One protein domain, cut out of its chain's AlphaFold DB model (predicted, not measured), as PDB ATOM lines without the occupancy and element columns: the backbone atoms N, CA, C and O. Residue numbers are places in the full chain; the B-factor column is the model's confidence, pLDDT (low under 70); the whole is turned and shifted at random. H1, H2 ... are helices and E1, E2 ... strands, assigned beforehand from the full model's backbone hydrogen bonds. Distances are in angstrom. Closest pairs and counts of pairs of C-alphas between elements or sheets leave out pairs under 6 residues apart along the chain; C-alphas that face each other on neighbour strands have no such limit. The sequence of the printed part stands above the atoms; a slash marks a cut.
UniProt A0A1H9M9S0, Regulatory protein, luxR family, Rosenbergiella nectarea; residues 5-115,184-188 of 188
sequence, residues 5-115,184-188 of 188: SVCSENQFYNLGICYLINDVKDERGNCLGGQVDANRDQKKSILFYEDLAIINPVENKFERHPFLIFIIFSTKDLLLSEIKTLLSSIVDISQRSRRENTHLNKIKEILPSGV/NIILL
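What this domain is: This is residues 5 to 115 and 184 to 188 of the 188 residues of the protein "Regulatory protein, luxR family" of Rosenbergiella nectarea (UniProt A0A1H9M9S0). One long helix, H2, lies over one face of a small twisted sheet of four strands, running along them, in two layers. Two further helices lie at the sides of this pair: H1, on the side of E1, meets the first part of H2 with its residues 20 to 21, and the short H3 lies on the side of E4, while a long loop, residues 56 to 68, joins E2 to E3. The printed part has 116 residues, with three named helices and four named strands in the order H1, E1, E2, E3, H2, H3, E4; under half of the residues are in named elements, and the class is mixed, helices and strands. The sheet runs E1, E2, E3, E4 and is mixed. The whole is compact, with a radius of gyration of the C-alphas of 13.8 A, and rounded, spanning 39 by 33 by 28 A.

Where its parts are: H1, residues 11 to 23, is 18.1 A long and begins at C-alpha 11 (36.575, 49.834, -18.630). E1 is residues 46 to 49, 10.0 A; E2 residues 52 to 55, 9.9 A; and E3 residues 69 to 72, 9.8 A. H2, residues 80 to 99, is 29.1 A long and ends at C-alpha 99 (15.970, 40.517, 5.441). H3 is residues 104 to 108, 6.7 A. E4, residues 184 to 187, is 10.1 A long and ends at C-alpha 187 (13.690, 41.407, -15.799).

How they stand to each other: E1, E2 and E3 form a meander, each strand the antiparallel neighbour of the one before. In the hairpin E1 and E2, N 47 and O 54 are 2.8 A apart, within hydrogen-bond range; in the hairpin E2 and E3, N 53 and O 71 are 2.8 A apart. E4 is parallel to E3, with N 186 and O 70 at 2.7 A. Residues 5 to 6 pair, parallel, with residues 47 to 48 of E1. H2 is on the sheet at a height of 9.9 A, over E2, at 14 degrees to it on the local plane, which is fitted to just 6 C-alphas; the closest C-alphas of H2 and E2, Ser 94 and Ile 55, are 5.9 A apart. H1 touches H2 with residues 20 to 21 alone, Leu 20 and Lys 84 having the closest C-alphas at 6.7 A; their lines are only just about perpendicular, at 71 degrees. H1 only just is on the sheet, which it only grazes with residues 13 to 18. H3 only grazes the sheet and is close to H2 but not clearly touching, with C-alphas 107 and 93 at 6.8 A. H1 and H3 are apart. In H1, H2 and H3 every O i to N i+4 pair is within hydrogen-bond range.

The domain as a whole: The C-alphas of Phe 62 and Asp 77, the two farthest apart, are 42.3 A apart. Residues 116 to 183 are not printed, and C-alphas 115 and 184 are 15.3 A apart across the cut. The links H1 to E1 and E2 to E3 are long. The mean pLDDT of the printed part is 71.4, and 52 residues are under 70, among them 25 to 44, 57 to 67 and 98 to 115.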
ATOM      1  N   SER A   5      30.247  44.207  -6.798       83.19
ATOM      2  CA  SER A   5      31.328  44.109  -7.779       83.19
ATOM      3  C   SER A   5      30.817  44.319  -9.195       83.19
ATOM      4  O   SER A   5      29.714  43.893  -9.538       83.19
ATOM      5  N   VAL A   6      31.637  44.953 -10.032       83.38
ATOM      6  CA  VAL A   6      31.333  45.184 -11.450       83.38
ATOM      7  C   VAL A   6      32.334  44.409 -12.295       83.38
ATOM      8  O   VAL A   6      33.542  44.568 -12.156       83.38
ATOM      9  N   CYS A   7      31.823  43.527 -13.146       82.69
ATOM     10  CA  CYS A   7      32.588  42.590 -13.952       82.69
ATOM     11  C   CYS A   7      32.305  42.834 -15.440       82.69
ATOM     12  O   CYS A   7      31.428  42.207 -16.035       82.69
ATOM     13  N   SER A   8      33.074  43.725 -16.063       81.81
ATOM     14  CA  SER A   8      33.081  43.908 -17.518       81.81
ATOM     15  C   SER A   8      34.503  44.030 -18.050       81.81
ATOM     16  O   SER A   8      35.402  44.513 -17.363       81.81
ATOM     17  N   GLU A   9      34.703  43.606 -19.296       81.94
ATOM     18  CA  GLU A   9      35.922  43.904 -20.059       81.94
ATOM     19  C   GLU A   9      35.933  45.364 -20.542       81.94
ATOM     20  O   GLU A   9      36.987  45.917 -20.846       81.94
ATOM     21  N   ASN A  10      34.768  46.021 -20.572       83.88
ATOM     22  CA  ASN A  10      34.651  47.428 -20.919       83.88
ATOM     23  C   ASN A  10      34.963  48.309 -19.697       83.88
ATOM     24  O   ASN A  10      34.163  48.430 -18.767       83.88
ATOM     25  N   GLN A  11      36.125  48.964 -19.719       81.94
ATOM     26  CA  GLN A  11      36.575  49.834 -18.630       81.94
ATOM     27  C   GLN A  11      35.671  51.057 -18.422       81.94
ATOM     28  O   GLN A  11      35.415  51.429 -17.278       81.94
ATOM     29  N   PHE A  12      35.132  51.645 -19.494       85.25
ATOM     30  CA  PHE A  12      34.192  52.766 -19.387       85.25
ATOM     31  C   PHE A  12      32.887  52.340 -18.722       85.25
ATOM     32  O   PHE A  12      32.355  53.071 -17.890       85.25
ATOM     33  N   TYR A  13      32.402  51.137 -19.042       85.25
ATOM     34  CA  TYR A  13      31.242  50.559 -18.371       85.25
ATOM     35  C   TYR A  13      31.504  50.375 -16.875       85.25
ATOM     36  O   TYR A  13      30.694  50.809 -16.059       85.25
ATOM     37  N   ASN A  14      32.650  49.786 -16.511       82.62
ATOM     38  CA  ASN A  14      33.017  49.592 -15.108       82.62
ATOM     39  C   ASN A  14      33.034  50.925 -14.354       82.62
ATOM     40  O   ASN A  14      32.359  51.059 -13.340       82.62
ATOM     41  N   LEU A  15      33.752  51.924 -14.876       82.88
ATOM     42  CA  LEU A  15      33.849  53.243 -14.247       82.88
ATOM     43  C   LEU A  15      32.486  53.935 -14.147       82.88
ATOM     44  O   LEU A  15      32.155  54.469 -13.091       82.88
ATOM     45  N   GLY A  16      31.686  53.889 -15.215       86.56
ATOM     46  CA  GLY A  16      30.356  54.488 -15.254       86.56
ATOM     47  C   GLY A  16      29.415  53.871 -14.225       86.56
ATOM     48  O   GLY A  16      28.805  54.596 -13.447       86.56
ATOM     49  N   ILE A  17      29.334  52.541 -14.153       84.81
ATOM     50  CA  ILE A  17      28.497  51.859 -13.158       84.81
ATOM     51  C   ILE A  17      29.000  52.118 -11.739       84.81
ATOM     52  O   ILE A  17      28.189  52.434 -10.876       84.81
ATOM     53  N   CYS A  18      30.311  52.046 -11.488       82.69
ATOM     54  CA  CYS A  18      30.864  52.371 -10.172       82.69
ATOM     55  C   CYS A  18      30.492  53.797  -9.746       82.69
ATOM     56  O   CYS A  18      30.055  54.007  -8.616       82.69
ATOM     57  N   TYR A  19      30.624  54.768 -10.654       85.25
ATOM     58  CA  TYR A  19      30.230  56.150 -10.403       85.25
ATOM     59  C   TYR A  19      28.734  56.264 -10.096       85.25
ATOM     60  O   TYR A  19      28.366  56.831  -9.073       85.25
ATOM     61  N   LEU A  20      27.875  55.682 -10.939       86.38
ATOM     62  CA  LEU A  20      26.424  55.767 -10.775       86.38
ATOM     63  C   LEU A  20      25.944  55.097  -9.494       86.38
ATOM     64  O   LEU A  20      25.094  55.652  -8.815       86.38
ATOM     65  N   ILE A  21      26.496  53.938  -9.139       82.31
ATOM     66  CA  ILE A  21      26.160  53.257  -7.886       82.31
ATOM     67  C   ILE A  21      26.561  54.122  -6.691       82.31
ATOM     68  O   ILE A  21      25.762  54.272  -5.777       82.31
ATOM     69  N   ASN A  22      27.749  54.732  -6.707       79.38
ATOM     70  CA  ASN A  22      28.184  55.623  -5.627       79.38
ATOM     71  C   ASN A  22      27.346  56.909  -5.537       79.38
ATOM     72  O   ASN A  22      27.182  57.455  -4.446       79.38
ATOM     73  N   ASP A  23      26.838  57.391  -6.672       81.19
ATOM     74  CA  ASP A  23      26.003  58.589  -6.774       81.19
ATOM     75  C   ASP A  23      24.529  58.329  -6.416       81.19
ATOM     76  O   ASP A  23      23.815  59.239  -5.988       81.19
ATOM     77  N   VAL A  24      24.055  57.084  -6.534       78.88
ATOM     78  CA  VAL A  24      22.760  56.681  -5.984       78.88
ATOM     79  C   VAL A  24      22.855  56.758  -4.454       78.88
ATOM     80  O   VAL A  24      23.621  56.044  -3.806       78.88
ATOM     81  N   LYS A  25      22.080  57.673  -3.869       62.31
ATOM     82  CA  LYS A  25      21.898  57.813  -2.421       62.31
ATOM     83  C   LYS A  25      20.691  56.977  -2.004       62.31
ATOM     84  O   LYS A  25      19.657  57.053  -2.659       62.31
ATOM     85  N   ASP A  26      20.812  56.214  -0.920       60.44
ATOM     86  CA  ASP A  26      19.639  55.641  -0.241       60.44
ATOM     87  C   ASP A  26      18.719  56.804   0.199       60.44
ATOM     88  O   ASP A  26      19.212  57.886   0.536       60.44
ATOM     89  N   GLU A  27      17.400  56.596   0.246       49.97
ATOM     90  CA  GLU A  27      16.396  57.526   0.805       49.97
ATOM     91  C   GLU A  27      16.766  58.014   2.223       49.97
ATOM     92  O   GLU A  27      16.293  59.046   2.695       49.97
ATOM     93  N   ARG A  28      17.667  57.292   2.898       48.84
ATOM     94  CA  ARG A  28      18.255  57.618   4.206       48.84
ATOM     95  C   ARG A  28      19.459  58.571   4.152       48.84
ATOM     96  O   ARG A  28      20.105  58.772   5.176       48.84
ATOM     97  N   GLY A  29      19.815  59.109   2.985       49.66
ATOM     98  CA  GLY A  29      20.933  60.045   2.799       49.66
ATOM     99  C   GLY A  29      22.330  59.412   2.843       49.66
ATOM    100  O   GLY A  29      23.324  60.122   2.696       49.66
ATOM    101  N   ASN A  30      22.423  58.091   3.003       49.91
ATOM    102  CA  ASN A  30      23.689  57.371   2.946       49.91
ATOM    103  C   ASN A  30      24.058  57.096   1.486       49.91
ATOM    104  O   ASN A  30      23.275  56.503   0.740       49.91
ATOM    105  N   CYS A  31      25.266  57.490   1.079       50.78
ATOM    106  CA  CYS A  31      25.849  57.019  -0.174       50.78
ATOM    107  C   CYS A  31      25.911  55.485  -0.137       50.78
ATOM    108  O   CYS A  31      26.248  54.912   0.903       50.78
ATOM    109  N   LEU A  32      25.653  54.810  -1.260       54.88
ATOM    110  CA  LEU A  32      25.791  53.351  -1.395       54.88
ATOM    111  C   LEU A  32      27.253  52.852  -1.314       54.88
ATOM    112  O   LEU A  32      27.578  51.811  -1.879       54.88
ATOM    113  N   GLY A  33      28.133  53.566  -0.599       43.16
ATOM    114  CA  GLY A  33      29.575  53.355  -0.466       43.16
ATOM    115  C   GLY A  33      29.965  52.073   0.274       43.16
ATOM    116  O   GLY A  33      30.675  52.107   1.276       43.16
ATOM    117  N   GLY A  34      29.519  50.922  -0.222       49.66
ATOM    118  CA  GLY A  34      30.303  49.702  -0.129       49.66
ATOM    119  C   GLY A  34      31.534  49.826  -1.028       49.66
ATOM    120  O   GLY A  34      31.526  50.579  -1.999       49.66
ATOM    121  N   GLN A  35      32.602  49.085  -0.724       54.50
ATOM    122  CA  GLN A  35      33.707  48.926  -1.673       54.50
ATOM    123  C   GLN A  35      33.161  48.291  -2.957       54.50
ATOM    124  O   GLN A  35      32.870  47.090  -2.986       54.50
ATOM    125  N   VAL A  36      32.966  49.128  -3.978       56.75
ATOM    126  CA  VAL A  36      32.682  48.691  -5.340       56.75
ATOM    127  C   VAL A  36      34.014  48.316  -5.962       56.75
ATOM    128  O   VAL A  36      34.787  49.177  -6.381       56.75
ATOM    129  N   ASP A  37      34.289  47.018  -5.997       60.06
ATOM    130  CA  ASP A  37      35.525  46.507  -6.572       60.06
ATOM    131  C   ASP A  37      35.276  46.066  -8.014       60.06
ATOM    132  O   ASP A  37      34.369  45.275  -8.289       60.06
ATOM    133  N   ALA A  38      36.140  46.499  -8.933       55.19
ATOM    134  CA  ALA A  38      36.182  45.979 -10.304       55.19
ATOM    135  C   ALA A  38      36.730  44.532 -10.384       55.19
ATOM    136  O   ALA A  38      36.886  43.974 -11.470       55.19
ATOM    137  N   ASN A  39      37.053  43.917  -9.239       55.53
ATOM    138  CA  ASN A  39      37.565  42.554  -9.157       55.53
ATOM    139  C   ASN A  39      36.437  41.513  -9.173       55.53
ATOM    140  O   ASN A  39      35.382  41.694  -8.563       55.53
ATOM    141  N   ARG A  40      36.699  40.380  -9.839       53.03
ATOM    142  CA  ARG A  40      35.800  39.216  -9.930       53.03
ATOM    143  C   ARG A  40      35.763  38.432  -8.611       53.03
ATOM    144  O   ARG A  40      36.252  37.308  -8.554       53.03
ATOM    145  N   ASP A  41      35.187  38.999  -7.555       55.09
ATOM    146  CA  ASP A  41      34.897  38.245  -6.331       55.09
ATOM    147  C   ASP A  41      33.442  37.751  -6.329       55.09
ATOM    148  O   ASP A  41      32.490  38.511  -6.159       55.09
ATOM    149  N   GLN A  42      33.266  36.441  -6.519       54.00
ATOM    150  CA  GLN A  42      31.959  35.777  -6.577       54.00
ATOM    151  C   GLN A  42      31.223  35.726  -5.224       54.00
ATOM    152  O   GLN A  42      30.060  35.324  -5.184       54.00
ATOM    153  N   LYS A  43      31.860  36.139  -4.119       60.62
ATOM    154  CA  LYS A  43      31.247  36.168  -2.779       60.62
ATOM    155  C   LYS A  43      30.506  37.470  -2.459       60.62
ATOM    156  O   LYS A  43      29.982  37.623  -1.356       60.62
ATOM    157  N   LYS A  44      30.461  38.418  -3.397       68.00
ATOM    158  CA  LYS A  44      29.817  39.721  -3.198       68.00
ATOM    159  C   LYS A  44      28.288  39.602  -3.265       68.00
ATOM    160  O   LYS A  44      27.750  38.727  -3.939       68.00
ATOM    161  N   SER A  45      27.583  40.474  -2.541       75.31
ATOM    162  CA  SER A  45      26.113  40.469  -2.466       75.31
ATOM    163  C   SER A  45      25.443  40.826  -3.797       75.31
ATOM    164  O   SER A  45      24.339  40.353  -4.068       75.31
ATOM    165  N   ILE A  46      26.090  41.651  -4.623       85.06
ATOM    166  CA  ILE A  46      25.635  42.007  -5.971       85.06
ATOM    167  C   ILE A  46      26.823  41.944  -6.932       85.06
ATOM    168  O   ILE A  46      27.877  42.519  -6.657       85.06
ATOM    169  N   LEU A  47      26.646  41.287  -8.075       87.00
ATOM    170  CA  LEU A  47      27.593  41.293  -9.185       87.00
ATOM    171  C   LEU A  47      26.937  41.848 -10.447       87.00
ATOM    172  O   LEU A  47      25.957  41.286 -10.924       87.00
ATOM    173  N   PHE A  48      27.504  42.902 -11.022       86.81
ATOM    174  CA  PHE A  48      27.082  43.454 -12.310       86.81
ATOM    175  C   PHE A  48      27.931  42.889 -13.456       86.81
ATOM    176  O   PHE A  48      29.154  42.874 -13.377       86.81
ATOM    177  N   TYR A  49      27.281  42.477 -14.538       85.56
ATOM    178  CA  TYR A  49      27.843  41.912 -15.764       85.56
ATOM    179  C   TYR A  49      27.147  42.533 -16.977       85.56
ATOM    180  O   TYR A  49      26.189  41.960 -17.496       85.56
ATOM    181  N   GLU A  50      27.622  43.692 -17.447       84.69
ATOM    182  CA  GLU A  50      26.921  44.451 -18.501       84.69
ATOM    183  C   GLU A  50      25.409  44.557 -18.153       84.69
ATOM    184  O   GLU A  50      25.059  44.927 -17.036       84.69
ATOM    185  N   ASP A  51      24.529  44.119 -19.053       85.00
ATOM    186  CA  ASP A  51      23.059  44.111 -18.957       85.00
ATOM    187  C   ASP A  51      22.473  43.085 -17.944       85.00
ATOM    188  O   ASP A  51      21.314  42.675 -18.040       85.00
ATOM    189  N   LEU A  52      23.275  42.584 -17.001       87.62
ATOM    190  CA  LEU A  52      22.881  41.571 -16.019       87.62
ATOM    191  C   LEU A  52      23.400  41.937 -14.628       87.62
ATOM    192  O   LEU A  52      24.587  42.170 -14.446       87.62
ATOM    193  N   ALA A  53      22.540  41.890 -13.619       88.69
ATOM    194  CA  ALA A  53      22.936  41.878 -12.218       88.69
ATOM    195  C   ALA A  53      22.620  40.515 -11.598       88.69
ATOM    196  O   ALA A  53      21.592  39.901 -11.877       88.69
ATOM    197  N   ILE A  54      23.513  40.030 -10.748       86.69
ATOM    198  CA  ILE A  54      23.362  38.794  -9.991       86.69
ATOM    199  C   ILE A  54      23.353  39.184  -8.529       86.69
ATOM    200  O   ILE A  54      24.342  39.695  -8.011       86.69
ATOM    201  N   ILE A  55      22.239  38.940  -7.862       85.56
ATOM    202  CA  ILE A  55      22.108  39.157  -6.433       85.56
ATOM    203  C   ILE A  55      22.323  37.816  -5.746       85.56
ATOM    204  O   ILE A  55      21.585  36.851  -5.977       85.56
ATOM    205  N   ASN A  56      23.344  37.789  -4.897       79.25
ATOM    206  CA  ASN A  56      23.602  36.717  -3.959       79.25
ATOM    207  C   ASN A  56      23.073  37.156  -2.584       79.25
ATOM    208  O   ASN A  56      23.693  38.002  -1.928       79.25
ATOM    209  N   PRO A  57      21.921  36.638  -2.137       68.31
ATOM    210  CA  PRO A  57      21.463  36.838  -0.771       68.31
ATOM    211  C   PRO A  57      22.393  36.037   0.153       68.31
ATOM    212  O   PRO A  57      22.186  34.858   0.419       68.31
ATOM    213  N   VAL A  58      23.499  36.652   0.574       65.12
ATOM    214  CA  VAL A  58      24.539  35.969   1.355       65.12
ATOM    215  C   VAL A  58      24.050  35.614   2.768       65.12
ATOM    216  O   VAL A  58      23.564  36.476   3.503       65.12
ATOM    217  N   GLU A  59      24.310  34.344   3.109       50.72
ATOM    218  CA  GLU A  59      24.380  33.664   4.414       50.72
ATOM    219  C   GLU A  59      23.144  33.695   5.316       50.72
ATOM    220  O   GLU A  59      23.142  34.291   6.393       50.72
ATOM    221  N   ASN A  60      22.157  32.866   4.978       46.62
ATOM    222  CA  ASN A  60      21.457  32.132   6.022       46.62
ATOM    223  C   ASN A  60      22.094  30.737   6.115       46.62
ATOM    224  O   ASN A  60      21.863  29.893   5.253       46.62
ATOM    225  N   LYS A  61      22.923  30.484   7.143       49.78
ATOM    226  CA  LYS A  61      23.613  29.186   7.364       49.78
ATOM    227  C   LYS A  61      22.654  27.983   7.438       49.78
ATOM    228  O   LYS A  61      23.096  26.837   7.423       49.78
ATOM    229  N   PHE A  62      21.355  28.252   7.530       50.47
ATOM    230  CA  PHE A  62      20.282  27.279   7.674       50.47
ATOM    231  C   PHE A  62      19.571  26.926   6.359       50.47
ATOM    232  O   PHE A  62      18.865  25.918   6.316       50.47
ATOM    233  N   GLU A  63      19.756  27.690   5.275       50.44
ATOM    234  CA  GLU A  63      19.127  27.369   3.991       50.44
ATOM    235  C   GLU A  63      20.030  26.463   3.151       50.44
ATOM    236  O   GLU A  63      21.108  26.840   2.697       50.44
ATOM    237  N   ARG A  64      19.568  25.228   2.927       48.31
ATOM    238  CA  ARG A  64      20.308  24.183   2.199       48.31
ATOM    239  C   ARG A  64      20.535  24.495   0.712       48.31
ATOM    240  O   ARG A  64      21.264  23.748   0.063       48.31
ATOM    241  N   HIS A  65      19.949  25.567   0.168       51.97
ATOM    242  CA  HIS A  65      20.086  25.950  -1.238       51.97
ATOM    243  C   HIS A  65      20.152  27.479  -1.407       51.97
ATOM    244  O   HIS A  65      19.165  28.147  -1.108       51.97
ATOM    245  N   PRO A  66      21.256  28.047  -1.927       58.38
ATOM    246  CA  PRO A  66      21.319  29.473  -2.225       58.38
ATOM    247  C   PRO A  66      20.370  29.800  -3.387       58.38
ATOM    248  O   PRO A  66      20.529  29.283  -4.496       58.38
ATOM    249  N   PHE A  67      19.369  30.651  -3.153       69.12
ATOM    250  CA  PHE A  67      18.545  31.186  -4.233       69.12
ATOM    251  C   PHE A  67      19.261  32.392  -4.848       69.12
ATOM    252  O   PHE A  67      19.460  33.415  -4.207       69.12
ATOM    253  N   LEU A  68      19.681  32.275  -6.106       77.25
ATOM    254  CA  LEU A  68      20.268  33.397  -6.840       77.25
ATOM    255  C   LEU A  68      19.173  34.159  -7.576       77.25
ATOM    256  O   LEU A  68      18.320  33.543  -8.225       77.25
ATOM    257  N   ILE A  69      19.221  35.486  -7.506       81.19
ATOM    258  CA  ILE A  69      18.327  36.355  -8.270       81.19
ATOM    259  C   ILE A  69      19.138  36.976  -9.403       81.19
ATOM    260  O   ILE A  69      20.068  37.742  -9.176       81.19
ATOM    261  N   PHE A  70      18.773  36.639 -10.630       84.25
ATOM    262  CA  PHE A  70      19.328  37.238 -11.835       84.25
ATOM    263  C   PHE A  70      18.398  38.346 -12.290       84.25
ATOM    264  O   PHE A  70      17.218  38.094 -12.493       84.25
ATOM    265  N   ILE A  71      18.922  39.547 -12.462       85.12
ATOM    266  CA  ILE A  71      18.188  40.704 -12.949       85.12
ATOM    267  C   ILE A  71      18.766  41.077 -14.304       85.12
ATOM    268  O   ILE A  71      19.887  41.569 -14.379       85.12
ATOM    269  N   ILE A  72      18.025  40.819 -15.375       84.69
ATOM    270  CA  ILE A  72      18.420  41.258 -16.718       84.69
ATOM    271  C   ILE A  72      17.802  42.625 -16.953       84.69
ATOM    272  O   ILE A  72      16.587  42.758 -16.818       84.69
ATOM    273  N   PHE A  73      18.622  43.602 -17.316       82.44
ATOM    274  CA  PHE A  73      18.182  44.969 -17.544       82.44
ATOM    275  C   PHE A  73      18.777  45.551 -18.819       82.44
ATOM    276  O   PHE A  73      19.799  45.086 -19.310       82.44
ATOM    277  N   SER A  74      18.151  46.594 -19.361       78.81
ATOM    278  CA  SER A  74      18.732  47.358 -20.464       78.81
ATOM    279  C   SER A  74      18.773  48.833 -20.124       78.81
ATOM    280  O   SER A  74      17.753  49.422 -19.789       78.81
ATOM    281  N   THR A  75      19.951  49.435 -20.262       77.62
ATOM    282  CA  THR A  75      20.137  50.889 -20.156       77.62
ATOM    283  C   THR A  75      19.980  51.601 -21.496       77.62
ATOM    284  O   THR A  75      20.150  52.816 -21.580       77.62
ATOM    285  N   LYS A  76      19.677  50.855 -22.566       77.75
ATOM    286  CA  LYS A  76      19.496  51.428 -23.893       77.75
ATOM    287  C   LYS A  76      18.251  52.310 -23.891       77.75
ATOM    288  O   LYS A  76      17.199  51.880 -23.429       77.75
ATOM    289  N   ASP A  77      18.392  53.509 -24.447       80.31
ATOM    290  CA  ASP A  77      17.311  54.487 -24.585       80.31
ATOM    291  C   ASP A  77      16.740  54.971 -23.232       80.31
ATOM    292  O   ASP A  77      15.661  55.555 -23.201       80.31
ATOM    293  N   LEU A  78      17.471  54.762 -22.125       80.75
ATOM    294  CA  LEU A  78      17.130  55.294 -20.803       80.75
ATOM    295  C   LEU A  78      17.866  56.606 -20.519       80.75
ATOM    296  O   LEU A  78      19.054  56.758 -20.815       80.75
ATOM    297  N   LEU A  79      17.172  57.533 -19.866       86.81
ATOM    298  CA  LEU A  79      17.752  58.729 -19.271       86.81
ATOM    299  C   LEU A  79      18.576  58.374 -18.029       86.81
ATOM    300  O   LEU A  79      18.355  57.369 -17.352       86.81
ATOM    301  N   LEU A  80      19.502  59.262 -17.665       85.06
ATOM    302  CA  LEU A  80      20.373  59.079 -16.502       85.06
ATOM    303  C   LEU A  80      19.591  58.859 -15.195       85.06
ATOM    304  O   LEU A  80      19.994  58.046 -14.365       85.06
ATOM    305  N   SER A  81      18.475  59.566 -15.010       82.00
ATOM    306  CA  SER A  81      17.593  59.402 -13.850       82.00
ATOM    307  C   SER A  81      16.972  58.008 -13.791       82.00
ATOM    308  O   SER A  81      16.928  57.410 -12.723       82.00
ATOM    309  N   GLU A  82      16.552  57.463 -14.932       83.12
ATOM    310  CA  GLU A  82      15.946  56.131 -15.019       83.12
ATOM    311  C   GLU A  82      16.980  55.038 -14.734       83.12
ATOM    312  O   GLU A  82      16.695  54.090 -14.005       83.12
ATOM    313  N   ILE A  83      18.211  55.206 -15.232       84.44
ATOM    314  CA  ILE A  83      19.328  54.305 -14.916       84.44
ATOM    315  C   ILE A  83      19.612  54.317 -13.408       84.44
ATOM    316  O   ILE A  83      19.786  53.259 -12.808       84.44
ATOM    317  N   LYS A  84      19.618  55.495 -12.770       85.38
ATOM    318  CA  LYS A  84      19.792  55.613 -11.313       85.38
ATOM    319  C   LYS A  84      18.676  54.912 -10.543       85.38
ATOM    320  O   LYS A  84      18.973  54.167  -9.613       85.38
ATOM    321  N   THR A  85      17.418  55.101 -10.943       83.44
ATOM    322  CA  THR A  85      16.274  54.396 -10.344       83.44
ATOM    323  C   THR A  85      16.430  52.885 -10.480       83.44
ATOM    324  O   THR A  85      16.276  52.173  -9.495       83.44
ATOM    325  N   LEU A  86      16.820  52.392 -11.659       85.12
ATOM    326  CA  LEU A  86      17.048  50.968 -11.901       85.12
ATOM    327  C   LEU A  86      18.139  50.397 -10.988       85.12
ATOM    328  O   LEU A  86      17.947  49.349 -10.369       85.12
ATOM    329  N   LEU A  87      19.274  51.090 -10.877       86.44
ATOM    330  CA  LEU A  87      20.366  50.680  -9.993       86.44
ATOM    331  C   LEU A  87      19.927  50.690  -8.523       86.44
ATOM    332  O   LEU A  87      20.226  49.734  -7.806       86.44
ATOM    333  N   SER A  88      19.165  51.703  -8.096       84.06
ATOM    334  CA  SER A  88      18.571  51.754  -6.755       84.06
ATOM    335  C   SER A  88      17.673  50.545  -6.500       84.06
ATOM    336  O   SER A  88      17.878  49.834  -5.520       84.06
ATOM    337  N   SER A  89      16.763  50.224  -7.427       83.56
ATOM    338  CA  SER A  89      15.878  49.060  -7.312       83.56
ATOM    339  C   SER A  89      16.657  47.749  -7.174       83.56
ATOM    340  O   SER A  89      16.291  46.903  -6.362       83.56
ATOM    341  N   ILE A  90      17.753  47.564  -7.921       85.50
ATOM    342  CA  ILE A  90      18.613  46.372  -7.803       85.50
ATOM    343  C   ILE A  90      19.218  46.273  -6.399       85.50
ATOM    344  O   ILE A  90      19.230  45.193  -5.795       85.50
ATOM    345  N   VAL A  91      19.706  47.391  -5.861       83.19
ATOM    346  CA  VAL A  91      20.252  47.433  -4.504       83.19
ATOM    347  C   VAL A  91      19.170  47.163  -3.459       83.19
ATOM    348  O   VAL A  91      19.395  46.361  -2.551       83.19
ATOM    349  N   ASP A  92      17.985  47.750  -3.607       80.44
ATOM    350  CA  ASP A  92      16.855  47.545  -2.701       80.44
ATOM    351  C   ASP A  92      16.392  46.088  -2.685       80.44
ATOM    352  O   ASP A  92      16.164  45.521  -1.611       80.44
ATOM    353  N   ILE A  93      16.322  45.447  -3.857       79.88
ATOM    354  CA  ILE A  93      16.032  44.014  -3.976       79.88
ATOM    355  C   ILE A  93      17.079  43.212  -3.196       79.88
ATOM    356  O   ILE A  93      16.709  42.368  -2.385       79.88
ATOM    357  N   SER A  94      18.373  43.507  -3.361       79.75
ATOM    358  CA  SER A  94      19.444  42.816  -2.626       79.75
ATOM    359  C   SER A  94      19.302  42.961  -1.108       79.75
ATOM    360  O   SER A  94      19.435  41.984  -0.367       79.75
ATOM    361  N   GLN A  95      18.982  44.164  -0.626       77.31
ATOM    362  CA  GLN A  95      18.809  44.414   0.804       77.31
ATOM    363  C   GLN A  95      17.573  43.718   1.380       77.31
ATOM    364  O   GLN A  95      17.643  43.155   2.476       77.31
ATOM    365  N   ARG A  96      16.444  43.746   0.666       74.12
ATOM    366  CA  ARG A  96      15.192  43.121   1.116       74.12
ATOM    367  C   ARG A  96      15.269  41.600   1.059       74.12
ATOM    368  O   ARG A  96      14.885  40.956   2.031       74.12
ATOM    369  N   SER A  97      15.863  41.035   0.007       71.69
ATOM    370  CA  SER A  97      16.112  39.591  -0.099       71.69
ATOM    371  C   SER A  97      17.057  39.045   0.967       71.69
ATOM    372  O   SER A  97      17.065  37.845   1.211       71.69
ATOM    373  N   ARG A  98      17.834  39.907   1.631       67.06
ATOM    374  CA  ARG A  98      18.630  39.533   2.807       67.06
ATOM    375  C   ARG A  98      17.815  39.515   4.106       67.06
ATOM    376  O   ARG A  98      18.181  38.802   5.034       67.06
ATOM    377  N   ARG A  99      16.772  40.344   4.212       61.53
ATOM    378  CA  ARG A  99      15.970  40.517   5.441       61.53
ATOM    379  C   ARG A  99      14.773  39.576   5.509       61.53
ATOM    380  O   ARG A  99      14.330  39.244   6.601       61.53
ATOM    381  N   GLU A 100      14.250  39.166   4.362       56.94
ATOM    382  CA  GLU A 100      13.060  38.331   4.257       56.94
ATOM    383  C   GLU A 100      13.322  37.187   3.274       56.94
ATOM    384  O   GLU A 100      14.029  37.375   2.284       56.94
ATOM    385  N   ASN A 101      12.668  36.038   3.477       54.03
ATOM    386  CA  ASN A 101      12.487  35.028   2.431       54.03
ATOM    387  C   ASN A 101      11.548  35.608   1.363       54.03
ATOM    388  O   ASN A 101      10.366  35.272   1.281       54.03
ATOM    389  N   THR A 102      12.048  36.592   0.610       53.69
ATOM    390  CA  THR A 102      11.259  37.394  -0.318       53.69
ATOM    391  C   THR A 102      10.715  36.498  -1.415       53.69
ATOM    392  O   THR A 102      11.436  36.081  -2.321       53.69
ATOM    393  N   HIS A 103       9.413  36.232  -1.357       58.28
ATOM    394  CA  HIS A 103       8.680  35.687  -2.486       58.28
ATOM    395  C   HIS A 103       8.774  36.652  -3.675       58.28
ATOM    396  O   HIS A 103       8.639  37.865  -3.513       58.28
ATOM    397  N   LEU A 104       8.924  36.101  -4.884       60.56
ATOM    398  CA  LEU A 104       8.958  36.835  -6.161       60.56
ATOM    399  C   LEU A 104       7.854  37.894  -6.305       60.56
ATOM    400  O   LEU A 104       8.049  38.900  -6.982       60.56
ATOM    401  N   ASN A 105       6.704  37.673  -5.667       59.97
ATOM    402  CA  ASN A 105       5.561  38.580  -5.702       59.97
ATOM    403  C   ASN A 105       5.856  39.935  -5.042       59.97
ATOM    404  O   ASN A 105       5.443  40.946  -5.588       59.97
ATOM    405  N   LYS A 106       6.640  39.972  -3.955       64.06
ATOM    406  CA  LYS A 106       7.067  41.233  -3.321       64.06
ATOM    407  C   LYS A 106       8.080  41.993  -4.172       64.06
ATOM    408  O   LYS A 106       8.135  43.213  -4.133       64.06
ATOM    409  N   ILE A 107       8.881  41.279  -4.967       64.44
ATOM    410  CA  ILE A 107       9.849  41.926  -5.857       64.44
ATOM    411  C   ILE A 107       9.126  42.648  -7.000       64.44
ATOM    412  O   ILE A 107       9.577  43.712  -7.401       64.44
ATOM    413  N   LYS A 108       7.977  42.137  -7.472       64.19
ATOM    414  CA  LYS A 108       7.162  42.804  -8.508       64.19
ATOM    415  C   LYS A 108       6.710  44.210  -8.118       64.19
ATOM    416  O   LYS A 108       6.603  45.047  -9.000       64.19
ATOM    417  N   GLU A 109       6.477  44.456  -6.833       63.44
ATOM    418  CA  GLU A 109       6.082  45.772  -6.311       63.44
ATOM    419  C   GLU A 109       7.220  46.804  -6.392       63.44
ATOM    420  O   GLU A 109       6.970  48.000  -6.315       63.44
ATOM    421  N   ILE A 110       8.465  46.341  -6.556       64.56
ATOM    422  CA  ILE A 110       9.679  47.170  -6.636       64.56
ATOM    423  C   ILE A 110      10.077  47.424  -8.099       64.56
ATOM    424  O   ILE A 110      10.840  48.345  -8.383       64.56
ATOM    425  N   LEU A 111       9.596  46.602  -9.039       65.12
ATOM    426  CA  LEU A 111       9.957  46.745 -10.449       65.12
ATOM    427  C   LEU A 111       9.278  48.002 -11.029       65.12
ATOM    428  O   LEU A 111       8.093  48.223 -10.769       65.12
ATOM    429  N   PRO A 112       9.981  48.793 -11.857       63.53
ATOM    430  CA  PRO A 112       9.373  49.862 -12.635       63.53
ATOM    431  C   PRO A 112       8.169  49.370 -13.453       63.53
ATOM    432  O   PRO A 112       8.094  48.212 -13.879       63.53
ATOM    433  N   SER A 113       7.214  50.261 -13.708       58.41
ATOM    434  CA  SER A 113       6.071  49.966 -14.571       58.41
ATOM    435  C   SER A 113       6.536  49.629 -15.999       58.41
ATOM    436  O   SER A 113       7.434  50.260 -16.551       58.41
ATOM    437  N   GLY A 114       5.941  48.599 -16.613       61.28
ATOM    438  CA  GLY A 114       6.302  48.156 -17.973       61.28
ATOM    439  C   GLY A 114       7.394  47.079 -18.049       61.28
ATOM    440  O   GLY A 114       7.843  46.723 -19.143       61.28
ATOM    441  N   VAL A 115       7.799  46.526 -16.908       65.06
ATOM    442  CA  VAL A 115       8.692  45.370 -16.826       65.06
ATOM    443  C   VAL A 115       7.926  44.066 -17.089       65.06
ATOM    444  O   VAL A 115       6.994  43.707 -16.369       65.06
ATOM    445  N   ASN A 184      16.109  32.343  -9.616       70.19
ATOM    446  CA  ASN A 184      15.033  33.188 -10.092       70.19
ATOM    447  C   ASN A 184      15.597  34.198 -11.094       70.19
ATOM    448  O   ASN A 184      16.638  34.794 -10.840       70.19
ATOM    449  N   ILE A 185      14.922  34.387 -12.228       69.44
ATOM    450  CA  ILE A 185      15.282  35.418 -13.211       69.44
ATOM    451  C   ILE A 185      14.171  36.462 -13.234       69.44
ATOM    452  O   ILE A 185      13.009  36.157 -13.499       69.44
ATOM    453  N   ILE A 186      14.561  37.687 -12.936       70.00
ATOM    454  CA  ILE A 186      13.770  38.903 -12.928       70.00
ATOM    455  C   ILE A 186      14.274  39.755 -14.090       70.00
ATOM    456  O   ILE A 186      15.451  39.719 -14.446       70.00
ATOM    457  N   LEU A 187      13.364  40.466 -14.734       66.56
ATOM    458  CA  LEU A 187      13.690  41.407 -15.799       66.56
ATOM    459  C   LEU A 187      13.443  42.813 -15.244       66.56
ATOM    460  O   LEU A 187      12.595  42.936 -14.364       66.56
ATOM    461  N   LEU A 188      14.190  43.816 -15.699       62.84
ATOM    462  CA  LEU A 188      14.054  45.236 -15.353       62.84
ATOM    463  C   LEU A 188      14.199  46.111 -16.604       62.84
ATOM    464  O   LEU A 188      14.972  45.738 -17.515       62.84
TER     465      LEU A 188